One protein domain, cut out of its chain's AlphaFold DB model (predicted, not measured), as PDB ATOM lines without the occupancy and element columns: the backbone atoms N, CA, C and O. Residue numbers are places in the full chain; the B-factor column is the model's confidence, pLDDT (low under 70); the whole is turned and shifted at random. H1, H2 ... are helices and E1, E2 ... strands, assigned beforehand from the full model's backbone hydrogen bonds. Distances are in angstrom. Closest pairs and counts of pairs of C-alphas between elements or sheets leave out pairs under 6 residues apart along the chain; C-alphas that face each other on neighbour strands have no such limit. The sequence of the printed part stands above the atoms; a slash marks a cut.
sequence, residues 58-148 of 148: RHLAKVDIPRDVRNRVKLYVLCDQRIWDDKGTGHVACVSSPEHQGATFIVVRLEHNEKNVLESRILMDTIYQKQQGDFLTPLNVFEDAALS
ATOM      1  N   ARG A  58     216.001  71.903 -17.665       70.06
ATOM      2  CA  ARG A  58     216.827  71.243 -16.628       70.06
ATOM      3  C   ARG A  58     217.467  72.221 -15.639       70.06
ATOM      4  O   ARG A  58     217.763  71.855 -14.498       70.06
ATOM      5  N   HIS A  59     217.670  73.471 -16.045       72.12
ATOM      6  CA  HIS A  59     218.146  74.523 -15.151       72.12
ATOM      7  C   HIS A  59     217.150  74.842 -14.018       72.12
ATOM      8  O   HIS A  59     217.597  75.178 -12.924       72.12
ATOM      9  N   LEU A  60     215.839  74.644 -14.221       71.31
ATOM     10  CA  LEU A  60     214.802  74.824 -13.193       71.31
ATOM     11  C   LEU A  60     214.938  73.799 -12.057       71.31
ATOM     12  O   LEU A  60     214.811  74.144 -10.881       71.31
ATOM     13  N   ALA A  61     215.284  72.552 -12.389       68.62
ATOM     14  CA  ALA A  61     215.538  71.496 -11.406       68.62
ATOM     15  C   ALA A  61     216.760  71.795 -10.517       68.62
ATOM     16  O   ALA A  61     216.783  71.448  -9.334       68.62
ATOM     17  N   LYS A  62     217.766  72.478 -11.079       69.38
ATOM     18  CA  LYS A  62     219.027  72.830 -10.404       69.38
ATOM     19  C   LYS A  62     218.983  74.152  -9.638       69.38
ATOM     20  O   LYS A  62     219.992  74.520  -9.043       69.38
ATOM     21  N   VAL A  63     217.866  74.877  -9.661       76.50
ATOM     22  CA  VAL A  63     217.762  76.147  -8.938       76.50
ATOM     23  C   VAL A  63     217.870  75.896  -7.440       76.50
ATOM     24  O   VAL A  63     217.140  75.082  -6.870       76.50
ATOM     25  N   ASP A  64     218.803  76.612  -6.817       76.94
ATOM     26  CA  ASP A  64     218.952  76.647  -5.372       76.94
ATOM     27  C   ASP A  64     217.830  77.518  -4.802       76.94
ATOM     28  O   ASP A  64     217.788  78.734  -5.014       76.94
ATOM     29  N   ILE A  65     216.853  76.871  -4.167       82.38
ATOM     30  CA  ILE A  65     215.721  77.548  -3.545       82.38
ATOM     31  C   ILE A  65     216.087  77.770  -2.076       82.38
ATOM     32  O   ILE A  65     216.070  76.807  -1.300       82.38
ATOM     33  N   PRO A  66     216.409  79.013  -1.669       78.56
ATOM     34  CA  PRO A  66     216.799  79.284  -0.298       78.56
ATOM     35  C   PRO A  66     215.638  78.951   0.637       78.56
ATOM     36  O   PRO A  66     214.511  79.419   0.454       78.56
ATOM     37  N   ARG A  67     215.929  78.151   1.669       81.19
ATOM     38  CA  ARG A  67     214.969  77.785   2.716       81.19
ATOM     39  C   ARG A  67     214.777  78.927   3.718       81.19
ATOM     40  O   ARG A  67     215.152  78.817   4.882       81.19
ATOM     41  N   ASP A  68     214.286  80.061   3.228       81.50
ATOM     42  CA  ASP A  68     214.036  81.266   4.014       81.50
ATOM     43  C   ASP A  68     212.537  81.416   4.306       81.50
ATOM     44  O   ASP A  68     211.695  81.217   3.429       81.50
ATOM     45  N   VAL A  69     212.200  81.851   5.521       80.38
ATOM     46  CA  VAL A  69     210.823  82.151   5.945       80.38
ATOM     47  C   VAL A  69     210.153  83.205   5.062       80.38
ATOM     48  O   VAL A  69     208.933  83.220   4.957       80.38
ATOM     49  N   ARG A  70     210.938  84.059   4.394       80.00
ATOM     50  CA  ARG A  70     210.441  85.066   3.440       80.00
ATOM     51  C   ARG A  70     209.901  84.470   2.138       80.00
ATOM     52  O   ARG A  70     209.064  85.094   1.493       80.00
ATOM     53  N   ASN A  71     210.369  83.280   1.773       84.25
ATOM     54  CA  ASN A  71     209.990  82.558   0.558       84.25
ATOM     55  C   ASN A  71     209.168  81.304   0.883       84.25
ATOM     56  O   ASN A  71     208.848  80.526  -0.017       84.25
ATOM     57  N   ARG A  72     208.865  81.081   2.163       86.81
ATOM     58  CA  ARG A  72     208.094  79.942   2.635       86.81
ATOM     59  C   ARG A  72     206.624  80.179   2.325       86.81
ATOM     60  O   ARG A  72     206.024  81.108   2.852       86.81
ATOM     61  N   VAL A  73     206.072  79.330   1.475       85.56
ATOM     62  CA  VAL A  73     204.688  79.388   1.013       85.56
ATOM     63  C   VAL A  73     204.009  78.054   1.249       85.56
ATOM     64  O   VAL A  73     204.647  76.997   1.247       85.56
ATOM     65  N   LYS A  74     202.696  78.080   1.422       87.44
ATOM     66  CA  LYS A  74     201.889  76.866   1.440       87.44
ATOM     67  C   LYS A  74     201.229  76.667   0.081       87.44
ATOM     68  O   LYS A  74     200.503  77.545  -0.375       87.44
ATOM     69  N   LEU A  75     201.509  75.538  -0.567       85.75
ATOM     70  CA  LEU A  75     200.966  75.216  -1.882       85.75
ATOM     71  C   LEU A  75     199.610  74.532  -1.746       85.75
ATOM     72  O   LEU A  75     199.494  73.470  -1.139       85.75
ATOM     73  N   TYR A  76     198.620  75.112  -2.403       84.44
ATOM     74  CA  TYR A  76     197.285  74.572  -2.560       84.44
ATOM     75  C   TYR A  76     197.028  74.254  -4.023       84.44
ATOM     76  O   TYR A  76     197.426  75.009  -4.908       84.44
ATOM     77  N   VAL A  77     196.337  73.151  -4.282       84.44
ATOM     78  CA  VAL A  77     195.901  72.779  -5.631       84.44
ATOM     79  C   VAL A  77     194.395  72.582  -5.611       84.44
ATOM     80  O   VAL A  77     193.859  71.980  -4.683       84.44
ATOM     81  N   LEU A  78     193.702  73.115  -6.609       83.38
ATOM     82  CA  LEU A  78     192.262  72.982  -6.740       83.38
ATOM     83  C   LEU A  78     191.929  71.566  -7.229       83.38
ATOM     84  O   LEU A  78     192.283  71.178  -8.338       83.38
ATOM     85  N   CYS A  79     191.242  70.788  -6.398       83.00
ATOM     86  CA  CYS A  79     190.713  69.482  -6.780       83.00
ATOM     87  C   CYS A  79     189.454  69.623  -7.652       83.00
ATOM     88  O   CYS A  79     188.761  70.641  -7.600       83.00
ATOM     89  N   ASP A  80     189.077  68.551  -8.359       82.12
ATOM     90  CA  ASP A  80     187.867  68.486  -9.207       82.12
ATOM     91  C   ASP A  80     186.574  68.862  -8.459       82.12
ATOM     92  O   ASP A  80     185.610  69.361  -9.041       82.12
ATOM     93  N   GLN A  81     186.561  68.677  -7.138       85.50
ATOM     94  CA  GLN A  81     185.461  69.061  -6.250       85.50
ATOM     95  C   GLN A  81     185.375  70.578  -5.992       85.50
ATOM     96  O   GLN A  81     184.544  71.007  -5.195       85.50
ATOM     97  N   ARG A  82     186.213  71.395  -6.648       82.12
ATOM     98  CA  ARG A  82     186.375  72.842  -6.408       82.12
ATOM     99  C   ARG A  82     186.794  73.170  -4.971       82.12
ATOM    100  O   ARG A  82     186.428  74.210  -4.431       82.12
ATOM    101  N   ILE A  83     187.557  72.268  -4.359       83.50
ATOM    102  CA  ILE A  83     188.112  72.409  -3.011       83.50
ATOM    103  C   ILE A  83     189.628  72.513  -3.139       83.50
ATOM    104  O   ILE A  83     190.233  71.782  -3.921       83.50
ATOM    105  N   TRP A  84     190.234  73.409  -2.370       84.44
ATOM    106  CA  TRP A  84     191.683  73.556  -2.300       84.44
ATOM    107  C   TRP A  84     192.294  72.475  -1.403       84.44
ATOM    108  O   TRP A  84     191.998  72.417  -0.211       84.44
ATOM    109  N   ASP A  85     193.147  71.632  -1.979       86.06
ATOM    110  CA  ASP A  85     193.917  70.603  -1.280       86.06
ATOM    111  C   ASP A  85     195.294  71.150  -0.887       86.06
ATOM    112  O   ASP A  85     196.028  71.660  -1.737       86.06
ATOM    113  N   ASP A  86     195.640  71.054   0.399       87.81
ATOM    114  CA  ASP A  86     196.941  71.480   0.927       87.81
ATOM    115  C   ASP A  86     198.012  70.458   0.531       87.81
ATOM    116  O   ASP A  86     198.116  69.380   1.119       87.81
ATOM    117  N   LYS A  87     198.846  70.802  -0.453       86.69
ATOM    118  CA  LYS A  87     200.020  69.991  -0.819       86.69
ATOM    119  C   LYS A  87     201.139  70.104   0.208       86.69
ATOM    120  O   LYS A  87     202.053  69.277   0.212       86.69
ATOM    121  N   GLY A  88     201.071  71.104   1.081       86.44
ATOM    122  CA  GLY A  88     202.015  71.317   2.159       86.44
ATOM    123  C   GLY A  88     202.846  72.580   1.986       86.44
ATOM    124  O   GLY A  88     202.619  73.426   1.122       86.44
ATOM    125  N   THR A  89     203.822  72.725   2.879       88.62
ATOM    126  CA  THR A  89     204.681  73.910   2.952       88.62
ATOM    127  C   THR A  89     205.963  73.701   2.157       88.62
ATOM    128  O   THR A  89     206.618  72.658   2.259       88.62
ATOM    129  N   GLY A  90     206.314  74.702   1.361       89.56
ATOM    130  CA  GLY A  90     207.499  74.713   0.526       89.56
ATOM    131  C   GLY A  90     208.108  76.099   0.414       89.56
ATOM    132  O   GLY A  90     207.672  77.048   1.053       89.56
ATOM    133  N   HIS A  91     209.132  76.196  -0.415       88.81
ATOM    134  CA  HIS A  91     209.814  77.436  -0.725       88.81
ATOM    135  C   HIS A  91     209.613  77.760  -2.195       88.81
ATOM    136  O   HIS A  91     209.734  76.876  -3.046       88.81
ATOM    137  N   VAL A  92     209.297  79.022  -2.476       86.31
ATOM    138  CA  VAL A  92     209.109  79.527  -3.833       86.31
ATOM    139  C   VAL A  92     210.364  80.234  -4.340       86.31
ATOM    140  O   VAL A  92     210.992  81.025  -3.629       86.31
ATOM    141  N   ALA A  93     210.713  79.967  -5.594       85.88
ATOM    142  CA  ALA A  93     211.751  80.663  -6.336       85.88
ATOM    143  C   ALA A  93     211.236  81.084  -7.712       85.88
ATOM    144  O   ALA A  93     210.477  80.363  -8.359       85.88
ATOM    145  N   CYS A  94     211.691  82.247  -8.166       84.69
ATOM    146  CA  CYS A  94     211.435  82.741  -9.511       84.69
ATOM    147  C   CYS A  94     212.714  82.599 -10.335       84.69
ATOM    148  O   CYS A  94     213.780  83.038  -9.903       84.69
ATOM    149  N   VAL A  95     212.610  82.004 -11.517       84.12
ATOM    150  CA  VAL A  95     213.749  81.690 -12.381       84.12
ATOM    151  C   VAL A  95     213.444  82.185 -13.779       84.12
ATOM    152  O   VAL A  95     212.496  81.736 -14.409       84.12
ATOM    153  N   SER A  96     214.239  83.111 -14.295       80.06
ATOM    154  CA  SER A  96     214.133  83.517 -15.695       80.06
ATOM    155  C   SER A  96     214.793  82.471 -16.590       80.06
ATOM    156  O   SER A  96     215.970  82.158 -16.398       80.06
ATOM    157  N   SER A  97     214.067  81.958 -17.581       76.06
ATOM    158  CA  SER A  97     214.650  81.130 -18.631       76.06
ATOM    159  C   SER A  97     215.008  81.993 -19.842       76.06
ATOM    160  O   SER A  97     214.110  82.556 -20.476       76.06
ATOM    161  N   PRO A  98     216.303  82.108 -20.188       69.62
ATOM    162  CA  PRO A  98     216.723  82.830 -21.385       69.62
ATOM    163  C   PRO A  98     216.259  82.129 -22.671       69.62
ATOM    164  O   PRO A  98     216.064  82.786 -23.688       69.62
ATOM    165  N   GLU A  99     216.025  80.819 -22.613       72.69
ATOM    166  CA  GLU A  99     215.622  79.991 -23.750       72.69
ATOM    167  C   GLU A  99     214.155  80.204 -24.144       72.69
ATOM    168  O   GLU A  99     213.808  80.262 -25.322       72.69
ATOM    169  N   HIS A 100     213.295  80.475 -23.160       69.00
ATOM    170  CA  HIS A 100     211.877  80.781 -23.367       69.00
ATOM    171  C   HIS A 100     211.613  82.279 -23.558       69.00
ATOM    172  O   HIS A 100     210.648  82.811 -23.005       69.00
ATOM    173  N   GLN A 101     212.469  82.963 -24.326       74.31
ATOM    174  CA  GLN A 101     212.402  84.414 -24.577       74.31
ATOM    175  C   GLN A 101     212.479  85.264 -23.295       74.31
ATOM    176  O   GLN A 101     211.826  86.300 -23.182       74.31
ATOM    177  N   GLY A 102     213.243  84.819 -22.295       72.00
ATOM    178  CA  GLY A 102     213.317  85.501 -21.000       72.00
ATOM    179  C   GLY A 102     212.077  85.300 -20.123       72.00
ATOM    180  O   GLY A 102     211.885  86.045 -19.161       72.00
ATOM    181  N   ALA A 103     211.223  84.318 -20.431       81.88
ATOM    182  CA  ALA A 103     210.067  84.029 -19.596       81.88
ATOM    183  C   ALA A 103     210.491  83.641 -18.181       81.88
ATOM    184  O   ALA A 103     211.448  82.896 -17.970       81.88
ATOM    185  N   THR A 104     209.749  84.145 -17.204       82.25
ATOM    186  CA  THR A 104     209.975  83.797 -15.804       82.25
ATOM    187  C   THR A 104     209.188  82.540 -15.479       82.25
ATOM    188  O   THR A 104     208.055  82.385 -15.913       82.25
ATOM    189  N   PHE A 105     209.788  81.636 -14.727       84.81
ATOM    190  CA  PHE A 105     209.174  80.440 -14.182       84.81
ATOM    191  C   PHE A 105     209.102  80.585 -12.672       84.81
ATOM    192  O   PHE A 105     210.014  81.122 -12.046       84.81
ATOM    193  N   ILE A 106     208.013  80.109 -12.094       85.19
ATOM    194  CA  ILE A 106     207.846  79.964 -10.661       85.19
ATOM    195  C   ILE A 106     208.015  78.492 -10.316       85.19
ATOM    196  O   ILE A 106     207.377  77.614 -10.899       85.19
ATOM    197  N   VAL A 107     208.917  78.235  -9.381       87.00
ATOM    198  CA  VAL A 107     209.241  76.897  -8.908       87.00
ATOM    199  C   VAL A 107     208.949  76.840  -7.420       87.00
ATOM    200  O   VAL A 107     209.354  77.729  -6.674       87.00
ATOM    201  N   VAL A 108     208.251  75.798  -6.980       87.12
ATOM    202  CA  VAL A 108     207.992  75.535  -5.563       87.12
ATOM    203  C   VAL A 108     208.570  74.183  -5.203       87.12
ATOM    204  O   VAL A 108     208.287  73.179  -5.859       87.12
ATOM    205  N   ARG A 109     209.357  74.144  -4.129       88.00
ATOM    206  CA  ARG A 109     209.924  72.914  -3.566       88.00
ATOM    207  C   ARG A 109     209.439  72.726  -2.142       88.00
ATOM    208  O   ARG A 109     209.596  73.623  -1.319       88.00
ATOM    209  N   LEU A 110     208.841  71.575  -1.853       88.31
ATOM    210  CA  LEU A 110     208.320  71.282  -0.519       88.31
ATOM    211  C   LEU A 110     209.464  71.073   0.475       88.31
ATOM    212  O   LEU A 110     210.567  70.689   0.110       88.31
ATOM    213  N   GLU A 111     209.211  71.306   1.759       85.62
ATOM    214  CA  GLU A 111     210.225  71.055   2.794       85.62
ATOM    215  C   GLU A 111     210.512  69.564   2.984       85.62
ATOM    216  O   GLU A 111     211.636  69.184   3.298       85.62
ATOM    217  N   HIS A 112     209.497  68.727   2.769       78.69
ATOM    218  CA  HIS A 112     209.583  67.276   2.915       78.69
ATOM    219  C   HIS A 112     209.999  66.555   1.624       78.69
ATOM    220  O   HIS A 112     210.114  65.333   1.632       78.69
ATOM    221  N   ASN A 113     210.165  67.280   0.513       77.69
ATOM    222  CA  ASN A 113     210.479  66.696  -0.785       77.69
ATOM    223  C   ASN A 113     211.624  67.469  -1.448       77.69
ATOM    224  O   ASN A 113     211.566  68.686  -1.586       77.69
ATOM    225  N   GLU A 114     212.668  66.770  -1.883       70.12
ATOM    226  CA  GLU A 114     213.821  67.413  -2.531       70.12
ATOM    227  C   GLU A 114     213.546  67.777  -3.996       70.12
ATOM    228  O   GLU A 114     214.295  68.547  -4.600       70.12
ATOM    229  N   LYS A 115     212.432  67.281  -4.549       77.06
ATOM    230  CA  LYS A 115     211.965  67.590  -5.897       77.06
ATOM    231  C   LYS A 115     211.030  68.804  -5.914       77.06
ATOM    232  O   LYS A 115     210.234  69.024  -5.000       77.06
ATOM    233  N   ASN A 116     211.102  69.571  -6.997       81.88
ATOM    234  CA  ASN A 116     210.151  70.637  -7.292       81.88
ATOM    235  C   ASN A 116     208.741  70.040  -7.454       81.88
ATOM    236  O   ASN A 116     208.534  69.128  -8.255       81.88
ATOM    237  N   VAL A 117     207.778  70.528  -6.671       84.00
ATOM    238  CA  VAL A 117     206.374  70.084  -6.740       84.00
ATOM    239  C   VAL A 117     205.577  70.888  -7.762       84.00
ATOM    240  O   VAL A 117     204.646  70.367  -8.369       84.00
ATOM    241  N   LEU A 118     205.949  72.154  -7.954       82.50
ATOM    242  CA  LEU A 118     205.333  73.050  -8.917       82.50
ATOM    243  C   LEU A 118     206.447  73.666  -9.748       82.50
ATOM    244  O   LEU A 118     207.367  74.262  -9.196       82.50
ATOM    245  N   GLU A 119     206.337  73.532 -11.058       85.19
ATOM    246  CA  GLU A 119     207.161  74.228 -12.036       85.19
ATOM    247  C   GLU A 119     206.188  74.818 -13.040       85.19
ATOM    248  O   GLU A 119     205.574  74.093 -13.820       85.19
ATOM    249  N   SER A 120     205.978  76.126 -12.971       79.94
ATOM    250  CA  SER A 120     205.014  76.780 -13.844       79.94
ATOM    251  C   SER A 120     205.606  78.022 -14.476       79.94
ATOM    252  O   SER A 120     206.410  78.733 -13.875       79.94
ATOM    253  N   ARG A 121     205.219  78.288 -15.719       83.19
ATOM    254  CA  ARG A 121     205.640  79.485 -16.437       83.19
ATOM    255  C   ARG A 121     204.778  80.656 -15.989       83.19
ATOM    256  O   ARG A 121     203.555  80.572 -16.003       83.19
ATOM    257  N   ILE A 122     205.419  81.759 -15.630       82.44
ATOM    258  CA  ILE A 122     204.745  83.024 -15.373       82.44
ATOM    259  C   ILE A 122     204.358  83.628 -16.724       82.44
ATOM    260  O   ILE A 122     205.228  83.951 -17.537       82.44
ATOM    261  N   LEU A 123     203.056  83.754 -16.971       78.44
ATOM    262  CA  LEU A 123     202.515  84.352 -18.189       78.44
ATOM    263  C   LEU A 123     202.000  85.756 -17.876       78.44
ATOM    264  O   LEU A 123     201.352  85.968 -16.859       78.44
ATOM    265  N   MET A 124     202.246  86.709 -18.774       71.69
ATOM    266  CA  MET A 124     201.714  88.075 -18.649       71.69
ATOM    267  C   MET A 124     200.177  88.104 -18.696       71.69
ATOM    268  O   MET A 124     199.561  88.984 -18.104       71.69
ATOM    269  N   ASP A 125     199.573  87.126 -19.376       72.75
ATOM    270  CA  ASP A 125     198.121  86.982 -19.502       72.75
ATOM    271  C   ASP A 125     197.473  86.373 -18.245       72.75
ATOM    272  O   ASP A 125     196.249  86.380 -18.106       72.75
ATOM    273  N   THR A 126     198.276  85.846 -17.312       67.81
ATOM    274  CA  THR A 126     197.781  85.290 -16.051       67.81
ATOM    275  C   THR A 126     197.647  86.393 -15.006       67.81
ATOM    276  O   THR A 126     198.586  87.129 -14.703       67.81
ATOM    277  N   ILE A 127     196.459  86.492 -14.414       66.00
ATOM    278  CA  ILE A 127     196.169  87.462 -13.359       66.00
ATOM    279  C   ILE A 127     196.640  86.889 -12.017       66.00
ATOM    280  O   ILE A 127     195.930  86.120 -11.373       66.00
ATOM    281  N   TYR A 128     197.827  87.297 -11.577       67.94
ATOM    282  CA  TYR A 128     198.328  87.017 -10.230       67.94
ATOM    283  C   TYR A 128     197.751  88.045  -9.253       67.94
ATOM    284  O   TYR A 128     198.138  89.214  -9.276       67.94
ATOM    285  N   GLN A 129     196.825  87.644  -8.383       62.12
ATOM    286  CA  GLN A 129     196.149  88.589  -7.491       62.12
ATOM    287  C   GLN A 129     196.457  88.310  -6.032       62.12
ATOM    288  O   GLN A 129     195.810  87.441  -5.466       62.12
ATOM    289  N   LYS A 130     197.344  89.103  -5.399       64.44
ATOM    290  CA  LYS A 130     197.606  89.053  -3.945       64.44
ATOM    291  C   LYS A 130     196.313  89.213  -3.139       64.44
ATOM    292  O   LYS A 130     195.866  90.335  -2.921       64.44
ATOM    293  N   GLN A 131     195.729  88.111  -2.674       60.75
ATOM    294  CA  GLN A 131     194.618  88.162  -1.733       60.75
ATOM    295  C   GLN A 131     195.163  88.576  -0.367       60.75
ATOM    296  O   GLN A 131     195.889  87.837   0.293       60.75
ATOM    297  N   GLN A 132     194.877  89.816   0.021       52.84
ATOM    298  CA  GLN A 132     195.217  90.365   1.325       52.84
ATOM    299  C   GLN A 132     193.904  90.577   2.088       52.84
ATOM    300  O   GLN A 132     193.366  91.677   2.109       52.84
ATOM    301  N   GLY A 133     193.349  89.501   2.649       49.72
ATOM    302  CA  GLY A 133     192.107  89.563   3.424       49.72
ATOM    303  C   GLY A 133     191.617  88.183   3.858       49.72
ATOM    304  O   GLY A 133     191.431  87.313   3.022       49.72
ATOM    305  N   ASP A 134     191.447  88.013   5.169       46.12
ATOM    306  CA  ASP A 134     190.720  86.943   5.866       46.12
ATOM    307  C   ASP A 134     191.033  85.482   5.489       46.12
ATOM    308  O   ASP A 134     190.251  84.798   4.847       46.12
ATOM    309  N   PHE A 135     192.178  85.002   5.991       49.69
ATOM    310  CA  PHE A 135     192.512  83.648   6.492       49.69
ATOM    311  C   PHE A 135     192.063  82.351   5.769       49.69
ATOM    312  O   PHE A 135     192.432  81.282   6.246       49.69
ATOM    313  N   LEU A 136     191.306  82.346   4.669       53.16
ATOM    314  CA  LEU A 136     190.715  81.102   4.138       53.16
ATOM    315  C   LEU A 136     190.707  80.969   2.610       53.16
ATOM    316  O   LEU A 136     190.298  79.922   2.108       53.16
ATOM    317  N   THR A 137     191.178  81.963   1.858       53.06
ATOM    318  CA  THR A 137     191.274  81.865   0.396       53.06
ATOM    319  C   THR A 137     192.738  81.833  -0.035       53.06
ATOM    320  O   THR A 137     193.466  82.808   0.163       53.06
ATOM    321  N   PRO A 138     193.220  80.713  -0.599       56.66
ATOM    322  CA  PRO A 138     194.591  80.649  -1.057       56.66
ATOM    323  C   PRO A 138     194.754  81.567  -2.275       56.66
ATOM    324  O   PRO A 138     193.833  81.790  -3.064       56.66
ATOM    325  N   LEU A 139     195.937  82.161  -2.389       58.62
ATOM    326  CA  LEU A 139     196.264  83.105  -3.444       58.62
ATOM    327  C   LEU A 139     196.264  82.417  -4.806       58.62
ATOM    328  O   LEU A 139     197.203  81.676  -5.056       58.62
ATOM    329  N   ASN A 140     195.313  82.681  -5.701       58.94
ATOM    330  CA  ASN A 140     195.381  82.124  -7.056       58.94
ATOM    331  C   ASN A 140     196.654  82.611  -7.756       58.94
ATOM    332  O   ASN A 140     196.770  83.772  -8.154       58.94
ATOM    333  N   VAL A 141     197.623  81.709  -7.861       58.19
ATOM    334  CA  VAL A 141     198.826  81.895  -8.665       58.19
ATOM    335  C   VAL A 141     198.557  81.349 -10.068       58.19
ATOM    336  O   VAL A 141     199.057  81.898 -11.040       58.19
ATOM    337  N   PHE A 142     197.696  80.334 -10.183       62.31
ATOM    338  CA  PHE A 142     197.168  79.776 -11.428       62.31
ATOM    339  C   PHE A 142     195.675  79.446 -11.279       62.31
ATOM    340  O   PHE A 142     195.124  79.529 -10.180       62.31
ATOM    341  N   GLU A 143     195.019  79.077 -12.384       59.38
ATOM    342  CA  GLU A 143     193.595  78.692 -12.411       59.38
ATOM    343  C   GLU A 143     193.291  77.509 -11.466       59.38
ATOM    344  O   GLU A 143     192.182  77.385 -10.949       59.38
ATOM    345  N   ASP A 144     194.307  76.687 -11.186       68.94
ATOM    346  CA  ASP A 144     194.255  75.458 -10.398       68.94
ATOM    347  C   ASP A 144     195.280  75.389  -9.248       68.94
ATOM    348  O   ASP A 144     195.296  74.404  -8.513       68.94
ATOM    349  N   ALA A 145     196.127  76.405  -9.044       74.06
ATOM    350  CA  ALA A 145     197.155  76.388  -7.997       74.06
ATOM    351  C   ALA A 145     197.256  77.715  -7.245       74.06
ATOM    352  O   ALA A 145     197.186  78.800  -7.827       74.06
ATOM    353  N   ALA A 146     197.480  77.623  -5.937       77.50
ATOM    354  CA  ALA A 146     197.487  78.776  -5.063       77.50
ATOM    355  C   ALA A 146     198.553  78.718  -3.958       77.50
ATOM    356  O   ALA A 146     198.917  77.637  -3.504       77.50
ATOM    357  N   LEU A 147     199.083  79.877  -3.541       79.31
ATOM    358  CA  LEU A 147     200.197  79.991  -2.579       79.31
ATOM    359  C   LEU A 147     199.845  80.882  -1.378       79.31
ATOM    360  O   LEU A 147     199.684  82.085  -1.544       79.31
ATOM    361  N   SER A 148     199.763  80.337  -0.162       75.62
ATOM    362  CA  SER A 148     199.564  81.148   1.059       75.62
ATOM    363  C   SER A 148     200.859  81.522   1.761       75.62
ATOM    364  O   SER A 148     201.832  80.743   1.661       75.62
TER     365      SER A 148
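AT A GLANCE: This is residues 58 to 148 of the 148 residues of the protein "Serine/threonine-protein phosphatase 4 regulatory subunit 3" of Toxocara canis (UniProt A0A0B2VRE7). A single antiparallel sheet of five strands, strongly twisted, curls like part of a barrel that stays open between its edge strands E4 and E5. The long strand E2 bends sharply, with E1 beside its first part and E3 beside its second, while the long loop of residues 122 to 144 leads from E4 to the short E5 at the other edge, and the small helix H1 only grazes the sheet. The printed part has 91 residues, with one named helix and five named strands in the order H1, E1, E2, E3, E4, E5; the sheet's order is E4, E3, E2, E1, E5. The class is mostly strand, though under half of the residues are in named elements. The whole is compact, with a radius of gyration of the C-alphas of 13.2 A, and rounded, spanning 37 by 32 by 25 A.

IN THESE COORDINATES: H1, residues 58 to 61, begins at C-alpha 58 (216.827, 71.243, -16.628) and is 5.4 A long. E1, residues 72 to 78, is 19.7 A long. E2, residues 84 to 97, measures 29.2 A and bends by 87 degrees at residue 89, whose C-alpha is at (204.681, 73.910, 2.952). E3, residues 103 to 110, is 23.0 A long, and E4, residues 116 to 121, is 13.5 A. E5, residues 145 to 147, is 7.2 A long and ends at C-alpha 147 (200.197, 79.991, -2.579).

HOW THE PARTS SIT: E1 to E4 form a meander, each strand the antiparallel neighbour of the one before. In the hairpin of E1 and E2, N 75 and O 88 are 2.9 A apart, within hydrogen-bond range. In the hairpin of E2 and E3, N 93 and O 107 are 2.8 A apart. In the hairpin of E3 and E4, at 163 degrees between their directions, N 106 and O 120 are 2.8 A apart. E5 is the antiparallel neighbour of E1, at 155 degrees, with N 146 and O 76 2.8 A apart. The edge strands E4 and E5 are apart. H1 only grazes the sheet, with residues 59 to 61; its closest C-alphas to E4 are those of Ala 61 and Asn 116, 6.8 A. H1 is too short for an O i to N i+4 pair; its one O i to N i+3 pair is within range.

THE WHOLE: The C-alphas farthest apart, of Glu 99 and Asp 134, are 39.3 A apart. The printed part has no cut and ends at the chain's last residue, 148. The link from E4 to E5, 23 residues, is long. The mean pLDDT of the printed part is 76.3; residues 61 to 62, 98, 100 and 126 to 144 are under 70.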